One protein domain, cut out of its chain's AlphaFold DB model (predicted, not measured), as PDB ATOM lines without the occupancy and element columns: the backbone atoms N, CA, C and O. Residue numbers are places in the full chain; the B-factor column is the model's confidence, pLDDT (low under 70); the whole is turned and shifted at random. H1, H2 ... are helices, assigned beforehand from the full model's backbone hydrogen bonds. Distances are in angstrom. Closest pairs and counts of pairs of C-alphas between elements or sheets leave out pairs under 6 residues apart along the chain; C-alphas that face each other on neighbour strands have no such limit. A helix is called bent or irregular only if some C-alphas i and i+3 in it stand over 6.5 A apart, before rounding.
ATOM      1  N   HIS A 112      12.088 -23.786   7.242       95.69
ATOM      2  CA  HIS A 112      13.192 -24.736   7.437       95.69
ATOM      3  C   HIS A 112      14.035 -24.393   8.674       95.69
ATOM      4  O   HIS A 112      14.213 -23.226   9.012       95.69
ATOM      5  N   MET A 113      14.607 -25.397   9.342       94.94
ATOM      6  CA  MET A 113      15.387 -25.168  10.568       94.94
ATOM      7  C   MET A 113      16.703 -24.420  10.352       94.94
ATOM      8  O   MET A 113      17.190 -23.763  11.262       94.94
ATOM      9  N   VAL A 114      17.278 -24.500   9.152       96.31
ATOM     10  CA  VAL A 114      18.549 -23.820   8.835       96.31
ATOM     11  C   VAL A 114      18.460 -22.299   9.011       96.31
ATOM     12  O   VAL A 114      19.461 -21.651   9.287       96.31
ATOM     13  N   TYR A 115      17.261 -21.712   8.930       97.56
ATOM     14  CA  TYR A 115      17.079 -20.277   9.162       97.56
ATOM     15  C   TYR A 115      17.348 -19.855  10.613       97.56
ATOM     16  O   TYR A 115      17.538 -18.667  10.864       97.56
ATOM     17  N   GLU A 116      17.425 -20.793  11.562       96.75
ATOM     18  CA  GLU A 116      17.903 -20.520  12.922       96.75
ATOM     19  C   GLU A 116      19.354 -20.023  12.927       96.75
ATOM     20  O   GLU A 116      19.675 -19.094  13.666       96.75
ATOM     21  N   GLU A 117      20.220 -20.578  12.076       97.06
ATOM     22  CA  GLU A 117      21.622 -20.157  11.977       97.06
ATOM     23  C   GLU A 117      21.728 -18.736  11.415       97.06
ATOM     24  O   GLU A 117      22.463 -17.908  11.952       97.06
ATOM     25  N   ALA A 118      20.914 -18.413  10.406       97.81
ATOM     26  CA  ALA A 118      20.813 -17.057   9.871       97.81
ATOM     27  C   ALA A 118      20.213 -16.066  10.885       97.81
ATOM     28  O   ALA A 118      20.646 -14.915  10.966       97.81
ATOM     29  N   ALA A 119      19.244 -16.502  11.695       97.62
ATOM     30  CA  ALA A 119      18.716 -15.714  12.805       97.62
ATOM     31  C   ALA A 119      19.802 -15.445  13.865       97.62
ATOM     32  O   ALA A 119      19.945 -14.312  14.328       97.62
ATOM     33  N   LEU A 120      20.598 -16.455  14.220       96.75
ATOM     34  CA  LEU A 120      21.701 -16.330  15.171       96.75
ATOM     35  C   LEU A 120      22.800 -15.388  14.663       96.75
ATOM     36  O   LEU A 120      23.278 -14.546  15.426       96.75
ATOM     37  N   ASP A 121      23.179 -15.490  13.389       97.69
ATOM     38  CA  ASP A 121      24.120 -14.561  12.759       97.69
ATOM     39  C   ASP A 121      23.587 -13.122  12.765       97.69
ATOM     40  O   ASP A 121      24.267 -12.196  13.216       97.69
ATOM     41  N   ALA A 122      22.325 -12.933  12.369       97.19
ATOM     42  CA  ALA A 122      21.679 -11.628  12.402       97.19
ATOM     43  C   ALA A 122      21.702 -11.008  13.808       97.19
ATOM     44  O   ALA A 122      21.966  -9.812  13.939       97.19
ATOM     45  N   LEU A 123      21.486 -11.804  14.862       95.62
ATOM     46  CA  LEU A 123      21.639 -11.333  16.240       95.62
ATOM     47  C   LEU A 123      23.072 -10.921  16.546       95.62
ATOM     48  O   LEU A 123      23.268  -9.808  17.014       95.62
ATOM     49  N   ARG A 124      24.073 -11.754  16.239       94.88
ATOM     50  CA  ARG A 124      25.492 -11.427  16.478       94.88
ATOM     51  C   ARG A 124      25.902 -10.117  15.796       94.88
ATOM     52  O   ARG A 124      26.618  -9.318  16.397       94.88
ATOM     53  N   ALA A 125      25.368  -9.853  14.605       95.25
ATOM     54  CA  ALA A 125      25.537  -8.605  13.860       95.25
ATOM     55  C   ALA A 125      24.652  -7.437  14.360       95.25
ATOM     56  O   ALA A 125      24.640  -6.368  13.759       95.25
ATOM     57  N   SER A 126      23.890  -7.613  15.445       95.38
ATOM     58  CA  SER A 126      22.911  -6.651  15.985       95.38
ATOM     59  C   SER A 126      21.812  -6.228  14.989       95.38
ATOM     60  O   SER A 126      21.181  -5.183  15.146       95.38
ATOM     61  N   ARG A 127      21.527  -7.054  13.974       95.75
ATOM     62  CA  ARG A 127      20.480  -6.843  12.961       95.75
ATOM     63  C   ARG A 127      19.135  -7.394  13.445       95.75
ATOM     64  O   ARG A 127      18.619  -8.401  12.960       95.75
ATOM     65  N   PHE A 128      18.529  -6.718  14.420       95.00
ATOM     66  CA  PHE A 128      17.303  -7.187  15.087       95.00
ATOM     67  C   PHE A 128      16.078  -7.336  14.171       95.00
ATOM     68  O   PHE A 128      15.192  -8.148  14.445       95.00
ATOM     69  N   ALA A 129      15.985  -6.547  13.098       94.94
ATOM     70  CA  ALA A 129      14.928  -6.710  12.101       94.94
ATOM     71  C   ALA A 129      15.116  -8.023  11.330       94.94
ATOM     72  O   ALA A 129      14.212  -8.855  11.322       94.94
ATOM     73  N   SER A 130      16.315  -8.242  10.787       96.19
ATOM     74  CA  SER A 130      16.715  -9.455  10.072       96.19
ATOM     75  C   SER A 130      16.501 -10.719  10.897       96.19
ATOM     76  O   SER A 130      15.943 -11.687  10.390       96.19
ATOM     77  N   PHE A 131      16.858 -10.688  12.184       97.31
ATOM     78  CA  PHE A 131      16.597 -11.787  13.114       97.31
ATOM     79  C   PHE A 131      15.114 -12.185  13.146       97.31
ATOM     80  O   PHE A 131      14.792 -13.365  13.026       97.31
ATOM     81  N   ARG A 132      14.201 -11.209  13.265       95.50
ATOM     82  CA  ARG A 132      12.754 -11.478  13.316       95.50
ATOM     83  C   ARG A 132      12.250 -12.122  12.028       95.50
ATOM     84  O   ARG A 132      11.451 -13.050  12.102       95.50
ATOM     85  N   TYR A 133      12.729 -11.655  10.877       96.12
ATOM     86  CA  TYR A 133      12.368 -12.235   9.583       96.12
ATOM     87  C   TYR A 133      12.872 -13.671   9.447       96.12
ATOM     88  O   TYR A 133      12.093 -14.560   9.122       96.12
ATOM     89  N   TRP A 134      14.139 -13.932   9.774       97.56
ATOM     90  CA  TRP A 134      14.678 -15.292   9.734       97.56
ATOM     91  C   TRP A 134      13.952 -16.234  10.695       97.56
ATOM     92  O   TRP A 134      13.582 -17.342  10.309       97.56
ATOM     93  N   TRP A 135      13.646 -15.769  11.909       97.31
ATOM     94  CA  TRP A 135      12.881 -16.551  12.874       97.31
ATOM     95  C   TRP A 135      11.453 -16.866  12.395       97.31
ATOM     96  O   TRP A 135      10.921 -17.950  12.650       97.31
ATOM     97  N   ALA A 136      10.822 -15.955  11.649       96.38
ATOM     98  CA  ALA A 136       9.507 -16.191  11.058       96.38
ATOM     99  C   ALA A 136       9.499 -17.373  10.064       96.38
ATOM    100  O   ALA A 136       8.461 -18.019   9.925       96.38
ATOM    101  N   HIS A 137      10.646 -17.748   9.486       96.81
ATOM    102  CA  HIS A 137      10.778 -18.918   8.607       96.81
ATOM    103  C   HIS A 137      11.190 -20.217   9.322       96.81
ATOM    104  O   HIS A 137      11.193 -21.278   8.700       96.81
ATOM    105  N   VAL A 138      11.508 -20.185  10.620       96.88
ATOM    106  CA  VAL A 138      11.720 -21.416  11.408       96.88
ATOM    107  C   VAL A 138      10.399 -22.201  11.463       96.88
ATOM    108  O   VAL A 138       9.354 -21.584  11.678       96.88
ATOM    109  N   PRO A 139      10.379 -23.521  11.223       96.56
ATOM    110  CA  PRO A 139       9.148 -24.301  11.238       96.56
ATOM    111  C   PRO A 139       8.501 -24.322  12.623       96.56
ATOM    112  O   PRO A 139       9.134 -24.067  13.654       96.56
ATOM    113  N   ASP A 140       7.211 -24.623  12.622       95.94
ATOM    114  CA  ASP A 140       6.444 -24.802  13.845       95.94
ATOM    115  C   ASP A 140       6.865 -26.125  14.503       95.94
ATOM    116  O   ASP A 140       7.353 -27.039  13.828       95.94
ATOM    117  N   ARG A 141       6.715 -26.236  15.823       93.81
ATOM    118  CA  ARG A 141       7.191 -27.405  16.576       93.81
ATOM    119  C   ARG A 141       6.565 -28.713  16.096       93.81
ATOM    120  O   ARG A 141       7.274 -29.714  16.038       93.81
ATOM    121  N   ALA A 142       5.291 -28.702  15.712       93.62
ATOM    122  CA  ALA A 142       4.579 -29.885  15.230       93.62
ATOM    123  C   ALA A 142       5.279 -30.548  14.028       93.62
ATOM    124  O   ALA A 142       5.260 -31.767  13.894       93.62
ATOM    125  N   LEU A 143       5.968 -29.759  13.194       92.88
ATOM    126  CA  LEU A 143       6.721 -30.252  12.037       92.88
ATOM    127  C   LEU A 143       8.100 -30.828  12.406       92.88
ATOM    128  O   LEU A 143       8.781 -31.391  11.554       92.88
ATOM    129  N   MET A 144       8.535 -30.665  13.655       89.62
ATOM    130  CA  MET A 144       9.859 -31.043  14.150       89.62
ATOM    131  C   MET A 144       9.733 -31.794  15.485       89.62
ATOM    132  O   MET A 144      10.029 -31.230  16.545       89.62
ATOM    133  N   PRO A 145       9.330 -33.078  15.463       76.25
ATOM    134  CA  PRO A 145       9.253 -33.912  16.656       76.25
ATOM    135  C   PRO A 145      10.667 -34.228  17.171       76.25
ATOM    136  O   PRO A 145      11.266 -35.258  16.890       76.25
ATOM    137  N   GLY A 146      11.239 -33.295  17.920       81.31
ATOM    138  CA  GLY A 146      12.572 -33.397  18.492       81.31
ATOM    139  C   GLY A 146      12.832 -32.183  19.365       81.31
ATOM    140  O   GLY A 146      12.744 -31.045  18.911       81.31
ATOM    141  N   GLY A 147      13.116 -32.402  20.649       79.44
ATOM    142  CA  GLY A 147      13.463 -31.301  21.541       79.44
ATOM    143  C   GLY A 147      14.736 -30.615  21.046       79.44
ATOM    144  O   GLY A 147      15.806 -31.217  21.093       79.44
ATOM    145  N   ARG A 148      14.621 -29.364  20.599       87.44
ATOM    146  CA  ARG A 148      15.758 -28.518  20.235       87.44
ATOM    147  C   ARG A 148      16.014 -27.498  21.336       87.44
ATOM    148  O   ARG A 148      15.087 -27.019  21.980       87.44
ATOM    149  N   SER A 149      17.284 -27.220  21.589       88.69
ATOM    150  CA  SER A 149      17.699 -26.153  22.496       88.69
ATOM    151  C   SER A 149      18.072 -24.927  21.668       88.69
ATOM    152  O   SER A 149      18.693 -25.062  20.616       88.69
ATOM    153  N   PHE A 150      17.696 -23.747  22.160       92.81
ATOM    154  CA  PHE A 150      18.037 -22.454  21.564       92.81
ATOM    155  C   PHE A 150      19.098 -21.711  22.392       92.81
ATOM    156  O   PHE A 150      19.145 -20.482  22.374       92.81
ATOM    157  N   ASP A 151      19.945 -22.437  23.134       88.19
ATOM    158  CA  ASP A 151      20.882 -21.862  24.114       88.19
ATOM    159  C   ASP A 151      21.795 -20.788  23.488       88.19
ATOM    160  O   ASP A 151      22.032 -19.745  24.100       88.19
ATOM    161  N   ASP A 152      22.270 -20.995  22.255       90.25
ATOM    162  CA  ASP A 152      23.140 -20.038  21.555       90.25
ATOM    163  C   ASP A 152      22.411 -18.738  21.196       90.25
ATOM    164  O   ASP A 152      22.965 -17.644  21.343       90.25
ATOM    165  N   LEU A 153      21.151 -18.843  20.771       94.06
ATOM    166  CA  LEU A 153      20.300 -17.707  20.423       94.06
ATOM    167  C   LEU A 153      19.927 -16.917  21.681       94.06
ATOM    168  O   LEU A 153      20.051 -15.691  21.705       94.06
ATOM    169  N   LEU A 154      19.554 -17.614  22.753       91.00
ATOM    170  CA  LEU A 154      19.269 -17.018  24.058       91.00
ATOM    171  C   LEU A 154      20.506 -16.319  24.635       91.00
ATOM    172  O   LEU A 154      20.414 -15.191  25.126       91.00
ATOM    173  N   THR A 155      21.682 -16.937  24.499       86.19
ATOM    174  CA  THR A 155      22.964 -16.348  24.908       86.19
ATOM    175  C   THR A 155      23.296 -15.101  24.092       86.19
ATOM    176  O   THR A 155      23.725 -14.094  24.665       86.19
ATOM    177  N   ALA A 156      23.078 -15.134  22.773       90.81
ATOM    178  CA  ALA A 156      23.277 -13.983  21.900       90.81
ATOM    179  C   ALA A 156      22.338 -12.832  22.284       90.81
ATOM    180  O   ALA A 156      22.812 -11.727  22.542       90.81
ATOM    181  N   LEU A 157      21.035 -13.093  22.438       91.12
ATOM    182  CA  LEU A 157      20.052 -12.099  22.886       91.12
ATOM    183  C   LEU A 157      20.465 -11.455  24.213       91.12
ATOM    184  O   LEU A 157      20.529 -10.228  24.312       91.12
ATOM    185  N   ALA A 158      20.807 -12.266  25.216       84.69
ATOM    186  CA  ALA A 158      21.213 -11.774  26.527       84.69
ATOM    187  C   ALA A 158      22.490 -10.907  26.474       84.69
ATOM    188  O   ALA A 158      22.646  -9.985  27.276       84.69
ATOM    189  N   ALA A 159      23.395 -11.147  25.518       84.81
ATOM    190  CA  ALA A 159      24.616 -10.357  25.343       84.81
ATOM    191  C   ALA A 159      24.361  -8.920  24.838       84.81
ATOM    192  O   ALA A 159      25.170  -8.016  25.108       84.81
ATOM    193  N   HIS A 160      23.244  -8.679  24.146       87.19
ATOM    194  CA  HIS A 160      22.855  -7.341  23.680       87.19
ATOM    195  C   HIS A 160      22.218  -6.478  24.776       87.19
ATOM    196  O   HIS A 160      22.147  -5.258  24.620       87.19
ATOM    197  N   GLY A 161      21.829  -7.058  25.914       84.19
ATOM    198  CA  GLY A 161      21.280  -6.293  27.028       84.19
ATOM    199  C   GLY A 161      19.952  -5.608  26.669       84.19
ATOM    200  O   GLY A 161      19.145  -6.136  25.902       84.19
ATOM    201  N   HIS A 162      19.710  -4.421  27.233       81.69
ATOM    202  CA  HIS A 162      18.460  -3.665  27.057       81.69
ATOM    203  C   HIS A 162      18.145  -3.322  25.590       81.69
ATOM    204  O   HIS A 162      16.978  -3.245  25.214       81.69
ATOM    205  N   ALA A 163      19.168  -3.184  24.737       83.81
ATOM    206  CA  ALA A 163      18.983  -2.886  23.315       83.81
ATOM    207  C   ALA A 163      18.171  -3.968  22.577       83.81
ATOM    208  O   ALA A 163      17.520  -3.679  21.576       83.81
ATOM    209  N   ALA A 164      18.173  -5.207  23.083       89.06
ATOM    210  CA  ALA A 164      17.428  -6.316  22.503       89.06
ATOM    211  C   ALA A 164      16.070  -6.578  23.174       89.06
ATOM    212  O   ALA A 164      15.367  -7.481  22.726       89.06
ATOM    213  N   THR A 165      15.649  -5.813  24.192       89.00
ATOM    214  CA  THR A 165      14.414  -6.112  24.948       89.00
ATOM    215  C   THR A 165      13.183  -6.181  24.038       89.00
ATOM    216  O   THR A 165      12.445  -7.160  24.089       89.00
ATOM    217  N   MET A 166      12.992  -5.227  23.120       89.75
ATOM    218  CA  MET A 166      11.866  -5.274  22.166       89.75
ATOM    219  C   MET A 166      11.940  -6.463  21.200       89.75
ATOM    220  O   MET A 166      10.914  -7.006  20.785       89.75
ATOM    221  N   THR A 167      13.151  -6.881  20.843       94.06
ATOM    222  CA  THR A 167      13.390  -8.058  20.005       94.06
ATOM    223  C   THR A 167      13.056  -9.339  20.761       94.06
ATOM    224  O   THR A 167      12.391 -10.202  20.198       94.06
ATOM    225  N   MET A 168      13.434  -9.437  22.039       94.38
ATOM    226  CA  MET A 168      13.089 -10.557  22.921       94.38
ATOM    227  C   MET A 168      11.580 -10.664  23.127       94.38
ATOM    228  O   MET A 168      11.037 -11.756  23.035       94.38
ATOM    229  N   ILE A 169      10.896  -9.536  23.336       93.44
ATOM    230  CA  ILE A 169       9.431  -9.462  23.437       93.44
ATOM    231  C   ILE A 169       8.776 -10.087  22.203       93.44
ATOM    232  O   ILE A 169       7.978 -11.017  22.313       93.44
ATOM    233  N   LYS A 170       9.164  -9.624  21.011       94.69
ATOM    234  CA  LYS A 170       8.633 -10.147  19.744       94.69
ATOM    235  C   LYS A 170       9.002 -11.609  19.526       94.69
ATOM    236  O   LYS A 170       8.186 -12.373  19.025       94.69
ATOM    237  N   PHE A 171      10.209 -12.000  19.919       96.31
ATOM    238  CA  PHE A 171      10.676 -13.374  19.818       96.31
ATOM    239  C   PHE A 171       9.877 -14.326  20.706       96.31
ATOM    240  O   PHE A 171       9.464 -15.369  20.221       96.31
ATOM    241  N   VAL A 172       9.590 -13.956  21.957       96.25
ATOM    242  CA  VAL A 172       8.752 -14.758  22.860       96.25
ATOM    243  C   VAL A 172       7.355 -14.959  22.275       96.25
ATOM    244  O   VAL A 172       6.868 -16.085  22.269       96.25
ATOM    245  N   MET A 173       6.734 -13.906  21.734       95.88
ATOM    246  CA  MET A 173       5.412 -14.015  21.101       95.88
ATOM    247  C   MET A 173       5.440 -14.921  19.858       95.88
ATOM    248  O   MET A 173       4.603 -15.811  19.732       95.88
ATOM    249  N   LEU A 174       6.438 -14.757  18.980       95.88
ATOM    250  CA  LEU A 174       6.619 -15.609  17.795       95.88
ATOM    251  C   LEU A 174       6.978 -17.058  18.151       95.88
ATOM    252  O   LEU A 174       6.610 -17.983  17.439       95.88
ATOM    253  N   ALA A 175       7.734 -17.277  19.224       95.62
ATOM    254  CA  ALA A 175       8.035 -18.613  19.717       95.62
ATOM    255  C   ALA A 175       6.772 -19.267  20.291       95.62
ATOM    256  O   ALA A 175       6.530 -20.443  20.026       95.62
ATOM    257  N   ALA A 176       5.939 -18.509  21.013       95.38
ATOM    258  CA  ALA A 176       4.658 -18.984  21.521       95.38
ATOM    259  C   ALA A 176       3.714 -19.424  20.400       95.38
ATOM    260  O   ALA A 176       3.203 -20.540  20.457       95.38
ATOM    261  N   SER A 177       3.567 -18.611  19.351       95.62
ATOM    262  CA  SER A 177       2.689 -18.925  18.214       95.62
ATOM    263  C   SER A 177       3.152 -20.128  17.386       95.62
ATOM    264  O   SER A 177       2.416 -20.596  16.531       95.62
ATOM    265  N   LYS A 178       4.382 -20.606  17.600       95.62
ATOM    266  CA  LYS A 178       4.982 -21.745  16.891       95.62
ATOM    267  C   LYS A 178       5.171 -22.985  17.771       95.62
ATOM    268  O   LYS A 178       5.808 -23.942  17.338       95.62
ATOM    269  N   GLY A 179       4.711 -22.951  19.024       93.75
ATOM    270  CA  GLY A 179       4.877 -24.050  19.983       93.75
ATOM    271  C   GLY A 179       6.247 -24.127  20.676       93.75
ATOM    272  O   GLY A 179       6.493 -25.039  21.468       93.75
ATOM    273  N   TRP A 180       7.136 -23.160  20.445       94.69
ATOM    274  CA  TRP A 180       8.497 -23.101  21.004       94.69
ATOM    275  C   TRP A 180       8.590 -22.364  22.350       94.69
ATOM    276  O   TRP A 180       9.683 -22.043  22.821       94.69
ATOM    277  N   LEU A 181       7.455 -22.060  22.990       93.25
ATOM    278  CA  LEU A 181       7.425 -21.265  24.222       93.25
ATOM    279  C   LEU A 181       8.251 -21.887  25.353       93.25
ATOM    280  O   LEU A 181       8.946 -21.181  26.082       93.25
ATOM    281  N   ARG A 182       8.195 -23.215  25.502       90.56
ATOM    282  CA  ARG A 182       8.868 -23.936  26.590       90.56
ATOM    283  C   ARG A 182      10.379 -23.732  26.571       90.56
ATOM    284  O   ARG A 182      10.990 -23.638  27.634       90.56
ATOM    285  N   GLU A 183      10.956 -23.701  25.380       90.81
ATOM    286  CA  GLU A 183      12.390 -23.619  25.134       90.81
ATOM    287  C   GLU A 183      12.932 -22.207  25.375       90.81
ATOM    288  O   GLU A 183      14.122 -22.063  25.624       90.81
ATOM    289  N   VAL A 184      12.077 -21.178  25.340       92.75
ATOM    290  CA  VAL A 184      12.498 -19.774  25.489       92.75
ATOM    291  C   VAL A 184      12.040 -19.125  26.797       92.75
ATOM    292  O   VAL A 184      12.675 -18.188  27.280       92.75
ATOM    293  N   GLN A 185      10.937 -19.595  27.392       91.38
ATOM    294  CA  GLN A 185      10.270 -18.891  28.493       91.38
ATOM    295  C   GLN A 185      11.127 -18.789  29.760       91.38
ATOM    296  O   GLN A 185      11.070 -17.771  30.440       91.38
ATOM    297  N   LEU A 186      11.917 -19.815  30.096       87.25
ATOM    298  CA  LEU A 186      12.668 -19.835  31.356       87.25
ATOM    299  C   LEU A 186      13.839 -18.850  31.358       87.25
ATOM    300  O   LEU A 186      14.240 -18.405  32.431       87.25
ATOM    301  N   ASP A 187      14.331 -18.475  30.180       87.38
ATOM    302  CA  ASP A 187      15.454 -17.554  30.033       87.38
ATOM    303  C   ASP A 187      14.975 -16.135  29.705       87.38
ATOM    304  O   ASP A 187      15.435 -15.162  30.309       87.38
ATOM    305  N   LEU A 188      13.999 -15.997  28.799       92.50
ATOM    306  CA  LEU A 188      13.563 -14.685  28.317       92.50
ATOM    307  C   LEU A 188      12.483 -14.032  29.161       92.50
ATOM    308  O   LEU A 188      12.511 -12.816  29.301       92.50
ATOM    309  N   ILE A 189      11.535 -14.781  29.730       94.38
ATOM    310  CA  ILE A 189      10.462 -14.160  30.520       94.38
ATOM    311  C   ILE A 189      11.038 -13.494  31.771       94.38
ATOM    312  O   ILE A 189      10.749 -12.314  31.977       94.38
ATOM    313  N   PRO A 190      11.914 -14.157  32.557       91.19
ATOM    314  CA  PRO A 190      12.646 -13.489  33.621       91.19
ATOM    315  C   PRO A 190      13.359 -12.218  33.168       91.19
ATOM    316  O   PRO A 190      13.282 -11.196  33.844       91.19
ATOM    317  N   TYR A 191      14.009 -12.273  32.003       89.19
ATOM    318  CA  TYR A 191      14.735 -11.142  31.441       89.19
ATOM    319  C   TYR A 191      13.808  -9.975  31.089       89.19
ATOM    320  O   TYR A 191      14.095  -8.824  31.421       89.19
ATOM    321  N   ILE A 192      12.697 -10.255  30.415       92.75
ATOM    322  CA  ILE A 192      11.728  -9.248  29.981       92.75
ATOM    323  C   ILE A 192      11.056  -8.629  31.200       92.75
ATOM    324  O   ILE A 192      11.038  -7.412  31.306       92.75
ATOM    325  N   VAL A 193      10.580  -9.433  32.154       92.81
ATOM    326  CA  VAL A 193       9.944  -8.921  33.380       92.81
ATOM    327  C   VAL A 193      10.894  -8.041  34.183       92.81
ATOM    328  O   VAL A 193      10.460  -7.048  34.765       92.81
ATOM    329  N   HIS A 194      12.182  -8.382  34.180       86.38
ATOM    330  CA  HIS A 194      13.216  -7.603  34.840       86.38
ATOM    331  C   HIS A 194      13.516  -6.284  34.109       86.38
ATOM    332  O   HIS A 194      13.565  -5.224  34.727       86.38
ATOM    333  N   THR A 195      13.697  -6.311  32.787       84.94
ATOM    334  CA  THR A 195      14.207  -5.154  32.021       84.94
ATOM    335  C   THR A 195      13.131  -4.271  31.396       84.94
ATOM    336  O   THR A 195      13.361  -3.083  31.190       84.94
ATOM    337  N   ALA A 196      11.966  -4.822  31.067       89.44
ATOM    338  CA  ALA A 196      10.896  -4.098  30.400       89.44
ATOM    339  C   ALA A 196      10.026  -3.329  31.400       89.44
ATOM    340  O   ALA A 196      10.012  -3.600  32.607       89.44
ATOM    341  N   ARG A 197       9.253  -2.371  30.880       86.00
ATOM    342  CA  ARG A 197       8.226  -1.672  31.664       86.00
ATOM    343  C   ARG A 197       7.161  -2.681  32.142       86.00
ATOM    344  O   ARG A 197       6.907  -3.651  31.418       86.00
ATOM    345  N   PRO A 198       6.509  -2.470  33.303       89.81
ATOM    346  CA  PRO A 198       5.451  -3.362  33.791       89.81
ATOM    347  C   PRO A 198       4.363  -3.636  32.745       89.81
ATOM    348  O   PRO A 198       4.016  -4.790  32.516       89.81
ATOM    349  N   ALA A 199       3.928  -2.596  32.030       86.75
ATOM    350  CA  ALA A 199       2.955  -2.687  30.943       86.75
ATOM    351  C   ALA A 199       3.387  -3.639  29.819       86.75
ATOM    352  O   ALA A 199       2.659  -4.560  29.465       86.75
ATOM    353  N   TYR A 200       4.606  -3.462  29.298       89.75
ATOM    354  CA  TYR A 200       5.141  -4.341  28.257       89.75
ATOM    355  C   TYR A 200       5.350  -5.764  28.767       89.75
ATOM    356  O   TYR A 200       5.102  -6.712  28.033       89.75
ATOM    357  N   SER A 201       5.777  -5.920  30.022       94.38
ATOM    358  CA  SER A 201       5.939  -7.235  30.647       94.38
ATOM    359  C   SER A 201       4.607  -7.983  30.696       94.38
ATOM    360  O   SER A 201       4.551  -9.144  30.304       94.38
ATOM    361  N   LEU A 202       3.531  -7.310  31.116       94.88
ATOM    362  CA  LEU A 202       2.182  -7.878  31.129       94.88
ATOM    363  C   LEU A 202       1.675  -8.189  29.728       94.88
ATOM    364  O   LEU A 202       1.228  -9.307  29.500       94.88
ATOM    365  N   ALA A 203       1.803  -7.249  28.789       92.50
ATOM    366  CA  ALA A 203       1.377  -7.444  27.405       92.50
ATOM    367  C   ALA A 203       2.082  -8.643  26.752       92.50
ATOM    368  O   ALA A 203       1.458  -9.426  26.045       92.50
ATOM    369  N   VAL A 204       3.375  -8.836  27.034       94.62
ATOM    370  CA  VAL A 204       4.133 -10.005  26.562       94.62
ATOM    371  C   VAL A 204       3.632 -11.289  27.196       94.62
ATOM    372  O   VAL A 204       3.532 -12.291  26.503       94.62
ATOM    373  N   ILE A 205       3.360 -11.286  28.502       95.94
ATOM    374  CA  ILE A 205       2.879 -12.477  29.210       95.94
ATOM    375  C   ILE A 205       1.501 -12.875  28.683       95.94
ATOM    376  O   ILE A 205       1.330 -14.031  28.308       95.94
ATOM    377  N   ALA A 206       0.561 -11.930  28.597       95.56
ATOM    378  CA  ALA A 206      -0.776 -12.154  28.052       95.56
ATOM    379  C   ALA A 206      -0.708 -12.609  26.587       95.56
ATOM    380  O   ALA A 206      -1.137 -13.711  26.261       95.56
ATOM    381  N   GLY A 207      -0.024 -11.849  25.725       94.88
ATOM    382  CA  GLY A 207       0.116 -12.195  24.311       94.88
ATOM    383  C   GLY A 207       0.861 -13.513  24.079       94.88
ATOM    384  O   GLY A 207       0.563 -14.239  23.133       94.88
ATOM    385  N   ALA A 208       1.824 -13.877  24.932       95.38
ATOM    386  CA  ALA A 208       2.451 -15.193  24.872       95.38
ATOM    387  C   ALA A 208       1.458 -16.298  25.249       95.38
ATOM    388  O   ALA A 208       1.438 -17.310  24.560       95.38
ATOM    389  N   LEU A 209       0.637 -16.120  26.289       94.50
ATOM    390  CA  LEU A 209      -0.385 -17.092  26.692       94.50
ATOM    391  C   LEU A 209      -1.442 -17.288  25.596       94.50
ATOM    392  O   LEU A 209      -1.700 -18.431  25.226       94.50
ATOM    393  N   GLU A 210      -1.957 -16.203  25.015       94.50
ATOM    394  CA  GLU A 210      -2.928 -16.230  23.910       94.50
ATOM    395  C   GLU A 210      -2.377 -16.933  22.665       94.50
ATOM    396  O   GLU A 210      -3.021 -17.804  22.083       94.50
ATOM    397  N   ASN A 211      -1.155 -16.586  22.246       94.88
ATOM    398  CA  ASN A 211      -0.522 -17.223  21.090       94.88
ATOM    399  C   ASN A 211      -0.264 -18.712  21.336       94.88
ATOM    400  O   ASN A 211      -0.367 -19.517  20.413       94.88
ATOM    401  N   ALA A 212       0.063 -19.077  22.575       93.69
ATOM    402  CA  ALA A 212       0.284 -20.462  22.938       93.69
ATOM    403  C   ALA A 212      -1.032 -21.257  22.968       93.69
ATOM    404  O   ALA A 212      -1.043 -22.400  22.527       93.69
ATOM    405  N   GLU A 213      -2.131 -20.657  23.440       93.06
ATOM    406  CA  GLU A 213      -3.490 -21.215  23.371       93.06
ATOM    407  C   GLU A 213      -3.940 -21.441  21.930       93.06
ATOM    408  O   GLU A 213      -4.406 -22.532  21.603       93.06
ATOM    409  N   ARG A 214      -3.728 -20.450  21.056       94.44
ATOM    410  CA  ARG A 214      -4.030 -20.567  19.626       94.44
ATOM    411  C   ARG A 214      -3.260 -21.717  18.982       94.44
ATOM    412  O   ARG A 214      -3.856 -22.531  18.289       94.44
ATOM    413  N   TYR A 215      -1.967 -21.839  19.287       94.31
ATOM    414  CA  TYR A 215      -1.152 -22.942  18.781       94.31
ATOM    415  C   TYR A 215      -1.705 -24.321  19.192       94.31
ATOM    416  O   TYR A 215      -1.673 -25.237  18.376       94.31
ATOM    417  N   VAL A 216      -2.259 -24.477  20.409       93.12
ATOM    418  CA  VAL A 216      -2.927 -25.737  20.825       93.12
ATOM    419  C   VAL A 216      -4.123 -26.054  19.972       93.12
ATOM    420  O   VAL A 216      -4.295 -27.198  19.574       93.12
ATOM    421  N   ALA A 217      -4.965 -25.046  19.761       93.69
ATOM    422  CA  ALA A 217      -6.200 -25.215  19.022       93.69
ATOM    423  C   ALA A 217      -5.907 -25.645  17.579       93.69
ATOM    424  O   ALA A 217      -6.615 -26.485  17.038       93.69
ATOM    425  N   GLU A 218      -4.833 -25.116  16.989       94.88
ATOM    426  CA  GLU A 218      -4.386 -25.460  15.636       94.88
ATOM    427  C   GLU A 218      -3.671 -26.822  15.550       94.88
ATOM    428  O   GLU A 218      -3.683 -27.447  14.493       94.88
ATOM    429  N   HIS A 219      -3.051 -27.292  16.639       94.38
ATOM    430  CA  HIS A 219      -2.230 -28.510  16.653       94.38
ATOM    431  C   HIS A 219      -2.570 -29.425  17.849       94.38
ATOM    432  O   HIS A 219      -1.698 -29.687  18.685       94.38
ATOM    433  N   PRO A 220      -3.812 -29.936  17.953       93.31
ATOM    434  CA  PRO A 220      -4.239 -30.755  19.091       93.31
ATOM    435  C   PRO A 220      -3.454 -32.072  19.213       93.31
ATOM    436  O   PRO A 220      -3.273 -32.578  20.319       93.31
ATOM    437  N   ASP A 221      -2.942 -32.591  18.093       91.44
ATOM    438  CA  ASP A 221      -2.230 -33.871  18.032       91.44
ATOM    439  C   ASP A 221      -0.753 -33.788  18.435       91.44
ATOM    440  O   ASP A 221      -0.105 -34.824  18.587       91.44
ATOM    441  N   ASP A 222      -0.181 -32.590  18.609       87.69
ATOM    442  CA  ASP A 222       1.216 -32.463  19.024       87.69
ATOM    443  C   ASP A 222       1.336 -32.898  20.503       87.69
ATOM    444  O   ASP A 222       0.923 -32.171  21.413       87.69
ATOM    445  N   PRO A 223       1.937 -34.070  20.800       82.25
ATOM    446  CA  PRO A 223       1.975 -34.626  22.156       82.25
ATOM    447  C   PRO A 223       2.769 -33.733  23.113       82.25
ATOM    448  O   PRO A 223       2.642 -33.822  24.340       82.25
ATOM    449  N   TRP A 224       3.603 -32.849  22.563       77.00
ATOM    450  CA  TRP A 224       4.333 -31.882  23.346       77.00
ATOM    451  C   TRP A 224       3.474 -30.695  23.727       77.00
ATOM    452  O   TRP A 224       3.817 -30.080  24.725       77.00
ATOM    453  N   VAL A 225       2.371 -30.372  23.058       75.88
ATOM    454  CA  VAL A 225       1.548 -29.194  23.371       75.88
ATOM    455  C   VAL A 225       1.101 -29.176  24.832       75.88
ATOM    456  O   VAL A 225       1.401 -28.225  25.557       75.88
ATOM    457  N   HIS A 226       0.510 -30.264  25.327       70.69
ATOM    458  CA  HIS A 226       0.067 -30.349  26.724       70.69
ATOM    459  C   HIS A 226       1.228 -30.288  27.729       70.69
ATOM    460  O   HIS A 226       1.103 -29.720  28.816       70.69
ATOM    461  N   ALA A 227       2.390 -30.838  27.370       64.31
ATOM    462  CA  ALA A 227       3.581 -30.810  28.218       64.31
ATOM    463  C   ALA A 227       4.355 -29.478  28.141       64.31
ATOM    464  O   ALA A 227       5.048 -29.111  29.096       64.31
ATOM    465  N   SER A 228       4.271 -28.781  27.009       55.56
ATOM    466  CA  SER A 228       5.006 -27.556  26.675       55.56
ATOM    467  C   SER A 228       4.303 -26.329  27.204       55.56
ATOM    468  O   SER A 228       4.954 -25.417  27.710       55.56
ATOM    469  N   LEU A 229       2.976 -26.366  27.228       62.78
ATOM    470  CA  LEU A 229       2.130 -25.328  27.794       62.78
ATOM    471  C   LEU A 229       1.895 -25.532  29.271       62.78
ATOM    472  O   LEU A 229       0.785 -25.402  29.784       62.78
ATOM    473  N   ARG A 230       2.985 -25.742  30.007       75.69
ATOM    474  CA  ARG A 230       2.986 -25.409  31.426       75.69
ATOM    475  C   ARG A 230       2.885 -23.891  31.535       75.69
ATOM    476  O   ARG A 230       3.857 -23.241  31.905       75.69
ATOM    477  N   LYS A 231       1.720 -23.318  31.238       84.94
ATOM    478  CA  LYS A 231       1.435 -21.889  31.361       84.94
ATOM    479  C   LYS A 231       1.763 -21.398  32.779       84.94
ATOM    480  O   LYS A 231       2.379 -20.356  32.967       84.94
ATOM    481  N   ALA A 232       1.520 -22.257  33.775       86.75
ATOM    482  CA  ALA A 232       1.956 -22.085  35.163       86.75
ATOM    483  C   ALA A 232       3.473 -21.858  35.338       86.75
ATOM    484  O   ALA A 232       3.889 -21.194  36.284       86.75
ATOM    485  N   SER A 233       4.320 -22.403  34.459       88.62
ATOM    486  CA  SER A 233       5.771 -22.174  34.480       88.62
ATOM    487  C   SER A 233       6.171 -20.827  33.882       88.62
ATOM    488  O   SER A 233       7.039 -20.184  34.464       88.62
ATOM    489  N   LEU A 234       5.503 -20.359  32.819       92.75
ATOM    490  CA  LEU A 234       5.675 -18.999  32.294       92.75
ATOM    491  C   LEU A 234       5.277 -17.967  33.348       92.75
ATOM    492  O   LEU A 234       6.094 -17.139  33.753       92.75
ATOM    493  N   VAL A 235       4.041 -18.073  33.842       94.44
ATOM    494  CA  VAL A 235       3.494 -17.181  34.872       94.44
ATOM    495  C   VAL A 235       4.319 -17.296  36.150       94.44
ATOM    496  O   VAL A 235       4.643 -16.292  36.767       94.44
ATOM    497  N   GLY A 236       4.738 -18.506  36.528       92.44
ATOM    498  CA  GLY A 236       5.608 -18.727  37.677       92.44
ATOM    499  C   GLY A 236       6.985 -18.073  37.534       92.44
ATOM    500  O   GLY A 236       7.467 -17.482  38.496       92.44
ATOM    501  N   ALA A 237       7.618 -18.145  36.360       91.31
ATOM    502  CA  ALA A 237       8.903 -17.495  36.099       91.31
ATOM    503  C   ALA A 237       8.771 -15.966  36.134       91.31
ATOM    504  O   ALA A 237       9.562 -15.298  36.803       91.31
ATOM    505  N   ALA A 238       7.730 -15.432  35.488       94.88
ATOM    506  CA  ALA A 238       7.404 -14.012  35.504       94.88
ATOM    507  C   ALA A 238       7.126 -13.502  36.923       94.88
ATOM    508  O   ALA A 238       7.745 -12.544  37.378       94.88
ATOM    509  N   LEU A 239       6.240 -14.185  37.650       95.06
ATOM    510  CA  LEU A 239       5.858 -13.849  39.015       95.06
ATOM    511  C   LEU A 239       7.065 -13.889  39.949       95.06
ATOM    512  O   LEU A 239       7.274 -12.968  40.734       95.06
ATOM    513  N   HIS A 240       7.880 -14.942  39.863       91.12
ATOM    514  CA  HIS A 240       9.073 -15.065  40.688       91.12
ATOM    515  C   HIS A 240      10.027 -13.892  40.465       91.12
ATOM    516  O   HIS A 240      10.480 -13.304  41.447       91.12
ATOM    517  N   MET A 241      10.283 -13.515  39.210       90.56
ATOM    518  CA  MET A 241      11.124 -12.356  38.918       90.56
ATOM    519  C   MET A 241      10.497 -11.043  39.351       90.56
ATOM    520  O   MET A 241      11.198 -10.245  39.946       90.56
ATOM    521  N   ALA A 242       9.194 -10.828  39.162       92.50
ATOM    522  CA  ALA A 242       8.542  -9.614  39.647       92.50
ATOM    523  C   ALA A 242       8.633  -9.489  41.180       92.50
ATOM    524  O   ALA A 242       8.903  -8.402  41.690       92.50
ATOM    525  N   ILE A 243       8.485 -10.593  41.927       91.56
ATOM    526  CA  ILE A 243       8.649 -10.602  43.392       91.56
ATOM    527  C   ILE A 243      10.102 -10.318  43.789       91.56
ATOM    528  O   ILE A 243      10.324  -9.525  44.700       91.56
ATOM    529  N   LEU A 244      11.083 -10.953  43.134       83.94
ATOM    530  CA  LEU A 244      12.509 -10.703  43.393       83.94
ATOM    531  C   LEU A 244      12.884  -9.257  43.064       83.94
ATOM    532  O   LEU A 244      13.516  -8.600  43.887       83.94
ATOM    533  N   ASP A 245      12.378  -8.785  41.926       82.31
ATOM    534  CA  ASP A 245      12.133  -7.404  41.525       82.31
ATOM    535  C   ASP A 245      11.878  -6.503  42.722       82.31
ATOM    536  O   ASP A 245      12.534  -5.486  42.895       82.31
ATOM    537  N   GLY A 246      10.914  -6.924  43.543       85.44
ATOM    538  CA  GLY A 246      10.113  -6.104  44.440       85.44
ATOM    539  C   GLY A 246       9.014  -5.343  43.683       85.44
ATOM    540  O   GLY A 246       8.446  -4.396  44.219       85.44
ATOM    541  N   ARG A 247       8.700  -5.737  42.435       89.00
ATOM    542  CA  ARG A 247       7.646  -5.152  41.584       89.00
ATOM    543  C   ARG A 247       6.302  -5.715  42.031       89.00
ATOM    544  O   ARG A 247       5.676  -6.477  41.303       89.00
ATOM    545  N   ARG A 248       5.880  -5.387  43.253       92.50
ATOM    546  CA  ARG A 248       4.719  -5.998  43.930       92.50
ATOM    547  C   ARG A 248       3.426  -5.857  43.130       92.50
ATOM    548  O   ARG A 248       2.751  -6.854  42.907       92.50
ATOM    549  N   ASN A 249       3.157  -4.661  42.606       91.19
ATOM    550  CA  ASN A 249       1.994  -4.414  41.749       91.19
ATOM    551  C   ASN A 249       2.054  -5.241  40.458       91.19
ATOM    552  O   ASN A 249       1.073  -5.872  40.084       91.19
ATOM    553  N   LEU A 250       3.219  -5.308  39.801       93.31
ATOM    554  CA  LEU A 250       3.400  -6.159  38.621       93.31
ATOM    555  C   LEU A 250       3.202  -7.636  38.951       93.31
ATOM    556  O   LEU A 250       2.545  -8.342  38.200       93.31
ATOM    557  N   ALA A 251       3.742  -8.100  40.076       95.69
ATOM    558  CA  ALA A 251       3.553  -9.463  40.541       95.69
ATOM    559  C   ALA A 251       2.064  -9.780  40.751       95.69
ATOM    560  O   ALA A 251       1.614 -10.836  40.318       95.69
ATOM    561  N   LEU A 252       1.298  -8.858  41.339       95.19
ATOM    562  CA  LEU A 252      -0.151  -8.988  41.496       95.19
ATOM    563  C   LEU A 252      -0.871  -9.059  40.139       95.19
ATOM    564  O   LEU A 252      -1.626  -9.995  39.905       95.19
ATOM    565  N   MET A 253      -0.554  -8.153  39.210       95.31
ATOM    566  CA  MET A 253      -1.131  -8.165  37.859       95.31
ATOM    567  C   MET A 253      -0.765  -9.433  37.071       95.31
ATOM    568  O   MET A 253      -1.587  -9.966  36.334       95.31
ATOM    569  N   ILE A 254       0.444  -9.977  37.246       96.06
ATOM    570  CA  ILE A 254       0.843 -11.259  36.642       96.06
ATOM    571  C   ILE A 254      -0.011 -12.411  37.191       96.06
ATOM    572  O   ILE A 254      -0.334 -13.332  36.441       96.06
ATOM    573  N   VAL A 255      -0.378 -12.384  38.480       95.38
ATOM    574  CA  VAL A 255      -1.300 -13.371  39.068       95.38
ATOM    575  C   VAL A 255      -2.688 -13.244  38.438       95.38
ATOM    576  O   VAL A 255      -3.254 -14.263  38.049       95.38
ATOM    577  N   GLU A 256      -3.202 -12.022  38.280       94.94
ATOM    578  CA  GLU A 256      -4.498 -11.762  37.636       94.94
ATOM    579  C   GLU A 256      -4.526 -12.252  36.182       94.94
ATOM    580  O   GLU A 256      -5.401 -13.038  35.822       94.94
ATOM    581  N   VAL A 257      -3.524 -11.881  35.375       94.94
ATOM    582  CA  VAL A 257      -3.366 -12.368  33.992       94.94
ATOM    583  C   VAL A 257      -3.259 -13.892  33.963       94.94
ATOM    584  O   VAL A 257      -3.900 -14.547  33.147       94.94
ATOM    585  N   GLY A 258      -2.498 -14.484  34.886       93.81
ATOM    586  CA  GLY A 258      -2.424 -15.934  35.023       93.81
ATOM    587  C   GLY A 258      -3.806 -16.562  35.206       93.81
ATOM    588  O   GLY A 258      -4.162 -17.475  34.462       93.81
ATOM    589  N   PHE A 259      -4.606 -16.056  36.145       92.06
ATOM    590  CA  PHE A 259      -5.944 -16.583  36.410       92.06
ATOM    591  C   PHE A 259      -6.921 -16.379  35.252       92.06
ATOM    592  O   PHE A 259      -7.683 -17.303  34.969       92.06
ATOM    593  N   LEU A 260      -6.850 -15.250  34.540       92.19
ATOM    594  CA  LEU A 260      -7.651 -15.001  33.334       92.19
ATOM    595  C   LEU A 260      -7.424 -16.075  32.256       92.19
ATOM    596  O   LEU A 260      -8.382 -16.545  31.654       92.19
ATOM    597  N   HIS A 261      -6.186 -16.549  32.086       91.50
ATOM    598  CA  HIS A 261      -5.843 -17.628  31.144       91.50
ATOM    599  C   HIS A 261      -5.956 -19.046  31.743       91.50
ATOM    600  O   HIS A 261      -5.373 -20.007  31.224       91.50
ATOM    601  N   GLY A 262      -6.634 -19.206  32.886       90.50
ATOM    602  CA  GLY A 262      -6.786 -20.499  33.566       90.50
ATOM    603  C   GLY A 262      -5.471 -21.077  34.113       90.50
ATOM    604  O   GLY A 262      -5.326 -22.289  34.272       90.50
ATOM    605  N   CYS A 263      -4.479 -20.227  34.384       90.44
ATOM    606  CA  CYS A 263      -3.145 -20.611  34.831       90.44
ATOM    607  C   CYS A 263      -2.964 -20.305  36.313       90.44
ATOM    608  O   CYS A 263      -2.990 -19.151  36.729       90.44
ATOM    609  N   CYS A 264      -2.667 -21.326  37.115       87.56
ATOM    610  CA  CYS A 264      -2.292 -21.103  38.505       87.56
ATOM    611  C   CYS A 264      -0.774 -20.938  38.655       87.56
ATOM    612  O   CYS A 264      -0.026 -21.867  38.317       87.56
ATOM    613  N   PRO A 265      -0.284 -19.813  39.206       90.25
ATOM    614  CA  PRO A 265       1.096 -19.729  39.649       90.25
ATOM    615  C   PRO A 265       1.372 -20.765  40.756       90.25
ATOM    616  O   PRO A 265       0.521 -21.012  41.607       90.25
ATOM    617  N   PRO A 266       2.581 -21.350  40.829       89.38
ATOM    618  CA  PRO A 266       2.931 -22.276  41.900       89.38
ATOM    619  C   PRO A 266       2.619 -21.714  43.299       89.38
ATOM    620  O   PRO A 266       3.083 -20.628  43.639       89.38
ATOM    621  N   HIS A 267       1.938 -22.492  44.147       86.06
ATOM    622  CA  HIS A 267       1.520 -22.098  45.507       86.06
ATOM    623  C   HIS A 267       2.637 -21.444  46.345       86.06
ATOM    624  O   HIS A 267       2.431 -20.450  47.039       86.06
ATOM    625  N   ARG A 268       3.869 -21.961  46.230       85.88
ATOM    626  CA  ARG A 268       5.057 -21.403  46.901       85.88
ATOM    627  C   ARG A 268       5.345 -19.940  46.533       85.88
ATOM    628  O   ARG A 268       5.881 -19.211  47.359       85.88
ATOM    629  N   LEU A 269       5.038 -19.531  45.300       90.31
ATOM    630  CA  LEU A 269       5.249 -18.169  44.808       90.31
ATOM    631  C   LEU A 269       4.121 -17.237  45.242       90.31
ATOM    632  O   LEU A 269       4.410 -16.102  45.596       90.31
ATOM    633  N   LEU A 270       2.879 -17.723  45.308       92.12
ATOM    634  CA  LEU A 270       1.756 -16.971  45.881       92.12
ATOM    635  C   LEU A 270       2.018 -16.637  47.357       92.12
ATOM    636  O   LEU A 270       1.910 -15.488  47.772       92.12
ATOM    637  N   HIS A 271       2.491 -17.616  48.131       88.12
ATOM    638  CA  HIS A 271       2.927 -17.374  49.505       88.12
ATOM    639  C   HIS A 271       4.116 -16.398  49.573       88.12
ATOM    640  O   HIS A 271       4.210 -15.573  50.483       88.12
ATOM    641  N   PHE A 272       5.065 -16.489  48.635       87.62
ATOM    642  CA  PHE A 272       6.184 -15.549  48.587       87.62
ATOM    643  C   PHE A 272       5.688 -14.117  48.320       87.62
ATOM    644  O   PHE A 272       6.107 -13.210  49.035       87.62
ATOM    645  N   LEU A 273       4.747 -13.931  47.389       92.94
ATOM    646  CA  LEU A 273       4.108 -12.646  47.103       92.94
ATOM    647  C   LEU A 273       3.415 -12.070  48.344       92.94
ATOM    648  O   LEU A 273       3.735 -10.951  48.740       92.94
ATOM    649  N   LEU A 274       2.540 -12.841  48.999       92.06
ATOM    650  CA  LEU A 274       1.827 -12.407  50.212       92.06
ATOM    651  C   LEU A 274       2.790 -11.941  51.308       92.06
ATOM    652  O   LEU A 274       2.576 -10.914  51.950       92.06
ATOM    653  N   ARG A 275       3.897 -12.667  51.494       89.69
ATOM    654  CA  ARG A 275       4.918 -12.300  52.477       89.69
ATOM    655  C   ARG A 275       5.633 -10.996  52.123       89.69
ATOM    656  O   ARG A 275       5.966 -10.240  53.031       89.69
ATOM    657  N   GLU A 276       5.924 -10.742  50.848       88.50
ATOM    658  CA  GLU A 276       6.563  -9.484  50.437       88.50
ATOM    659  C   GLU A 276       5.590  -8.295  50.458       88.50
ATOM    660  O   GLU A 276       6.008  -7.206  50.841       88.50
ATOM    661  N   LEU A 277       4.304  -8.500  50.147       90.31
ATOM    662  CA  LEU A 277       3.242  -7.495  50.311       90.31
ATOM    663  C   LEU A 277       3.017  -7.136  51.787       90.31
ATOM    664  O   LEU A 277       2.919  -5.970  52.147       90.31
ATOM    665  N   LYS A 278       3.051  -8.121  52.691       89.06
ATOM    666  CA  LYS A 278       2.942  -7.863  54.136       89.06
ATOM    667  C   LYS A 278       4.063  -6.960  54.671       89.06
ATOM    668  O   LYS A 278       3.862  -6.253  55.652       89.06
ATOM    669  N   LYS A 279       5.245  -6.975  54.045       86.12
ATOM    670  CA  LYS A 279       6.367  -6.103  54.431       86.12
ATOM    671  C   LYS A 279       6.242  -4.678  53.900       86.12
ATOM    672  O   LYS A 279       6.922  -3.806  54.427       86.12
ATOM    673  N   SER A 280       5.466  -4.448  52.841       81.56
ATOM    674  CA  SER A 280       5.427  -3.155  52.155       81.56
ATOM    675  C   SER A 280       4.472  -2.143  52.760       81.56
ATOM    676  O   SER A 280       4.500  -0.993  52.345       81.56
ATOM    677  N   VAL A 281       3.652  -2.554  53.733       82.31
ATOM    678  CA  VAL A 281       2.576  -1.730  54.315       82.31
ATOM    679  C   VAL A 281       1.482  -1.371  53.282       82.31
ATOM    680  O   VAL A 281       0.539  -0.651  53.586       82.31
ATOM    681  N   GLU A 282       1.526  -1.937  52.069       86.12
ATOM    682  CA  GLU A 282       0.514  -1.745  51.020       86.12
ATOM    683  C   GLU A 282      -0.713  -2.640  51.293       86.12
ATOM    684  O   GLU A 282      -0.913  -3.674  50.652       86.12
ATOM    685  N   PHE A 283      -1.535  -2.260  52.277       88.94
ATOM    686  CA  PHE A 283      -2.669  -3.072  52.746       88.94
ATOM    687  C   PHE A 283      -3.668  -3.420  51.628       88.94
ATOM    688  O   PHE A 283      -4.086  -4.568  51.517       88.94
ATOM    689  N   ALA A 284      -3.977  -2.471  50.737       91.00
ATOM    690  CA  ALA A 284      -4.897  -2.698  49.619       91.00
ATOM    691  C   ALA A 284      -4.398  -3.783  48.645       91.00
ATOM    692  O   ALA A 284      -5.160  -4.661  48.242       91.00
ATOM    693  N   ALA A 285      -3.105  -3.770  48.301       89.50
ATOM    694  CA  ALA A 285      -2.513  -4.783  47.427       89.50
ATOM    695  C   ALA A 285      -2.464  -6.163  48.107       89.50
ATOM    696  O   ALA A 285      -2.634  -7.188  47.444       89.50
ATOM    697  N   LEU A 286      -2.260  -6.199  49.428       91.94
ATOM    698  CA  LEU A 286      -2.294  -7.429  50.218       91.94
ATOM    699  C   LEU A 286      -3.693  -8.059  50.248       91.94
ATOM    700  O   LEU A 286      -3.809  -9.259  50.001       91.94
ATOM    701  N   GLU A 287      -4.736  -7.274  50.524       92.81
ATOM    702  CA  GLU A 287      -6.120  -7.767  50.527       92.81
ATOM    703  C   GLU A 287      -6.545  -8.230  49.135       92.81
ATOM    704  O   GLU A 287      -7.029  -9.350  48.976       92.81
ATOM    705  N   ARG A 288      -6.210  -7.463  48.092       93.81
ATOM    706  CA  ARG A 288      -6.460  -7.880  46.710       93.81
ATOM    707  C   ARG A 288      -5.777  -9.206  46.367       93.81
ATOM    708  O   ARG A 288      -6.381 -10.085  45.754       93.81
ATOM    709  N   ALA A 289      -4.521  -9.387  46.780       92.75
ATOM    710  CA  ALA A 289      -3.814 -10.650  46.589       92.75
ATOM    711  C   ALA A 289      -4.503 -11.810  47.324       92.75
ATOM    712  O   ALA A 289      -4.603 -12.906  46.775       92.75
ATOM    713  N   ARG A 290      -4.990 -11.583  48.551       92.69
ATOM    714  CA  ARG A 290      -5.726 -12.583  49.335       92.69
ATOM    715  C   ARG A 290      -7.022 -12.995  48.656       92.69
ATOM    716  O   ARG A 290      -7.253 -14.193  48.540       92.69
ATOM    717  N   GLU A 291      -7.813 -12.046  48.165       93.12
ATOM    718  CA  GLU A 291      -9.056 -12.314  47.431       93.12
ATOM    719  C   GLU A 291      -8.810 -13.188  46.198       93.12
ATOM    720  O   GLU A 291      -9.435 -14.238  46.038       93.12
ATOM    721  N   LEU A 292      -7.848 -12.794  45.357       89.56
ATOM    722  CA  LEU A 292      -7.491 -13.526  44.140       89.56
ATOM    723  C   LEU A 292      -7.035 -14.954  44.454       89.56
ATOM    724  O   LEU A 292      -7.449 -15.917  43.807       89.56
ATOM    725  N   ILE A 293      -6.181 -15.100  45.468       89.69
ATOM    726  CA  ILE A 293      -5.666 -16.404  45.877       89.69
ATOM    727  C   ILE A 293      -6.775 -17.254  46.508       89.69
ATOM    728  O   ILE A 293      -6.834 -18.452  46.240       89.69
ATOM    729  N   ALA A 294      -7.670 -16.666  47.304       88.56
ATOM    730  CA  ALA A 294      -8.800 -17.360  47.915       88.56
ATOM    731  C   ALA A 294      -9.770 -17.903  46.864       88.56
ATOM    732  O   ALA A 294     -10.111 -19.086  46.912       88.56
ATOM    733  N   ALA A 295     -10.146 -17.077  45.883       87.38
ATOM    734  CA  ALA A 295     -10.989 -17.486  44.764       87.38
ATOM    735  C   ALA A 295     -10.367 -18.662  43.995       87.38
ATOM    736  O   ALA A 295     -11.046 -19.637  43.668       87.38
ATOM    737  N   HIS A 296      -9.052 -18.616  43.773       81.81
ATOM    738  CA  HIS A 296      -8.348 -19.698  43.101       81.81
ATOM    739  C   HIS A 296      -8.262 -20.979  43.942       81.81
ATOM    740  O   HIS A 296      -8.518 -22.070  43.437       81.81
ATOM    741  N   LEU A 297      -7.892 -20.868  45.221       83.56
ATOM    742  CA  LEU A 297      -7.814 -22.021  46.118       83.56
ATOM    743  C   LEU A 297      -9.165 -22.725  46.235       83.56
ATOM    744  O   LEU A 297      -9.207 -23.955  46.195       83.56
ATOM    745  N   TRP A 298     -10.251 -21.956  46.300       84.75
ATOM    746  CA  TRP A 298     -11.607 -22.491  46.294       84.75
ATOM    747  C   TRP A 298     -11.888 -23.320  45.032       84.75
ATOM    748  O   TRP A 298     -12.377 -24.445  45.144       84.75
ATOM    749  N   LEU A 299     -11.476 -22.839  43.851       79.31
ATOM    750  CA  LEU A 299     -11.617 -23.560  42.579       79.31
ATOM    751  C   LEU A 299     -10.904 -24.926  42.584       79.31
ATOM    752  O   LEU A 299     -11.397 -25.888  42.001       79.31
ATOM    753  N   ILE A 300      -9.749 -25.028  43.251       79.62
ATOM    754  CA  ILE A 300      -8.967 -26.275  43.350       79.62
ATOM    755  C   ILE A 300      -9.266 -27.092  44.618       79.62
ATOM    756  O   ILE A 300      -8.529 -28.033  44.925       79.62
ATOM    757  N   GLY A 301     -10.319 -26.744  45.366       81.19
ATOM    758  CA  GLY A 301     -10.742 -27.464  46.569       81.19
ATOM    759  C   GLY A 301      -9.769 -27.356  47.748       81.19
ATOM    760  O   GLY A 301      -9.664 -28.286  48.545       81.19
ATOM    761  N   ARG A 302      -9.024 -26.251  47.857       77.06
ATOM    762  CA  ARG A 302      -8.110 -25.953  48.972       77.06
ATOM    763  C   ARG A 302      -8.581 -24.735  49.762       77.06
ATOM    764  O   ARG A 302      -9.292 -23.882  49.240       77.06
ATOM    765  N   THR A 303      -8.174 -24.635  51.025       75.00
ATOM    766  CA  THR A 303      -8.561 -23.518  51.902       75.00
ATOM    767  C   THR A 303      -7.417 -22.522  52.090       75.00
ATOM    768  O   THR A 303      -6.244 -22.894  52.136       75.00
ATOM    769  N   VAL A 304      -7.755 -21.236  52.245       66.06
ATOM    770  CA  VAL A 304      -6.796 -20.142  52.523       66.06
ATOM    771  C   VAL A 304      -6.008 -20.386  53.814       66.06
ATOM    772  O   VAL A 304      -4.855 -19.978  53.935       66.06
ATOM    773  N   TYR A 305      -6.592 -21.127  54.757       62.88
ATOM    774  CA  TYR A 305      -5.960 -21.478  56.025       62.88
ATOM    775  C   TYR A 305      -4.626 -22.230  55.840       62.88
ATOM    776  O   TYR A 305      -3.687 -22.009  56.605       62.88
ATOM    777  N   GLU A 306      -4.493 -23.052  54.789       64.31
ATOM    778  CA  GLU A 306      -3.243 -23.762  54.468       64.31
ATOM    779  C   GLU A 306      -2.095 -22.815  54.074       64.31
ATOM    780  O   GLU A 306      -0.924 -23.147  54.286       64.31
ATOM    781  N   LEU A 307      -2.406 -21.632  53.528       62.06
ATOM    782  CA  LEU A 307      -1.405 -20.626  53.164       62.06
ATOM    783  C   LEU A 307      -0.866 -19.899  54.388       62.06
ATOM    784  O   LEU A 307       0.347 -19.779  54.534       62.06
ATOM    785  N   GLU A 308      -1.745 -19.429  55.271       65.38
ATOM    786  CA  GLU A 308      -1.333 -18.614  56.421       65.38
ATOM    787  C   GLU A 308      -0.547 -19.429  57.463       65.38
ATOM    788  O   GLU A 308       0.338 -18.903  58.137       65.38
ATOM    789  N   HIS A 309      -0.786 -20.744  57.539       66.19
ATOM    790  CA  HIS A 309      -0.104 -21.643  58.476       66.19
ATOM    791  C   HIS A 309       1.242 -22.174  57.971       66.19
ATOM    792  O   HIS A 309       1.964 -22.830  58.724       66.19
ATOM    793  N   PHE A 310       1.635 -21.885  56.728       57.09
ATOM    794  CA  PHE A 310       2.935 -22.324  56.213       57.09
ATOM    795  C   PHE A 310       4.108 -21.545  56.847       57.09
ATOM    796  O   PHE A 310       5.219 -22.074  56.950       57.09
TER     797      PHE A 310
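AT A GLANCE: This is residues 112 to 310 of the 827 residues of an uncharacterized protein of Exidia glandulosa HHB12029 (UniProt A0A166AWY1). Five pairs of helices stand side by side in a row and make a slab two helices thick, with H1, H3a, H4, H7 and H9 in one layer and H2, H3b, H5, H8 and H10, running the other way, in the second. H3a and H3b are the arms of the bent H3, which folds back on itself; short H6 lies past one end of H4 and H5, and short H11 lies by H9 and H10 at the row's far end. The printed part has 199 residues with eleven named helices, H1 to H11 in order, and no named strand; its class is all helix. It is compact, with a radius of gyration of the C-alphas of 17.9 A and spans of 53 by 38 by 22 A.

HOW THE PARTS SIT: Look first at H1, residues 115 to 124, and H2, residues 128 to 136, a helical hairpin whose closest C-alphas, those of Ala 119 and Phe 131, are 4.5 A apart. H3, residues 151 to 176, was assigned as one helix by its hydrogen bonds but is bent, with C-alphas 159 and 162 9.3 A apart; its arms are H3a, residues 151 to 159, and H3b, residues 162 to 176. H1 touches H3a, closest at the C-alphas of Leu 120 and Leu 153, 5.6 A. From H3b begins an up and down bundle, each helix running against the one before: H3b, H4 (residues 181 to 195), H5 (residues 198 to 218), H7 (residues 231 to 245), H8 (residues 248 to 260), H9 (residues 267 to 280) and H10 (residues 283 to 299). H4 touches H7 the same way at a shallow tilt of 22 degrees, closest at the C-alphas of Pro 190 and Ala 238, 5.6 A. H6, residues 223 to 228, is close to H4 but not clearly touching, and H11, residues 305 to 308, is near H10. Every O i to N i+4 pair is within hydrogen-bond range in H1, H2, H3a, H5, H7, H8, H9 and H10, against 9 of 11 in H3b, 7 of 11 in H4 and 1 of 2 in H6; H11 is too short for such a pair.

IN THESE COORDINATES: Find C-alpha 115 at (17.079, -20.277, 9.162), where H1 begins. H3b spans 21.3 A, H5 30.2 A and H9 20.5 A; H10 runs 24.6 A to C-alpha 299 at (-11.617, -23.560, 42.579). H3b and H4 are irregular, with C-alphas 163 and 166 7.6 A apart and 183 and 186 7.3 A apart; H6 only just is, at 6.54 A between C-alphas 223 and 226.

THE WHOLE: The two C-alphas farthest apart, those of Ala 125 and Tyr 305, are 54.2 A apart. The printed part has no cut, and its long link is H2 to H3, residues 137 to 150. Confidence is under 70 at residues 227 to 229 and 304 to 310.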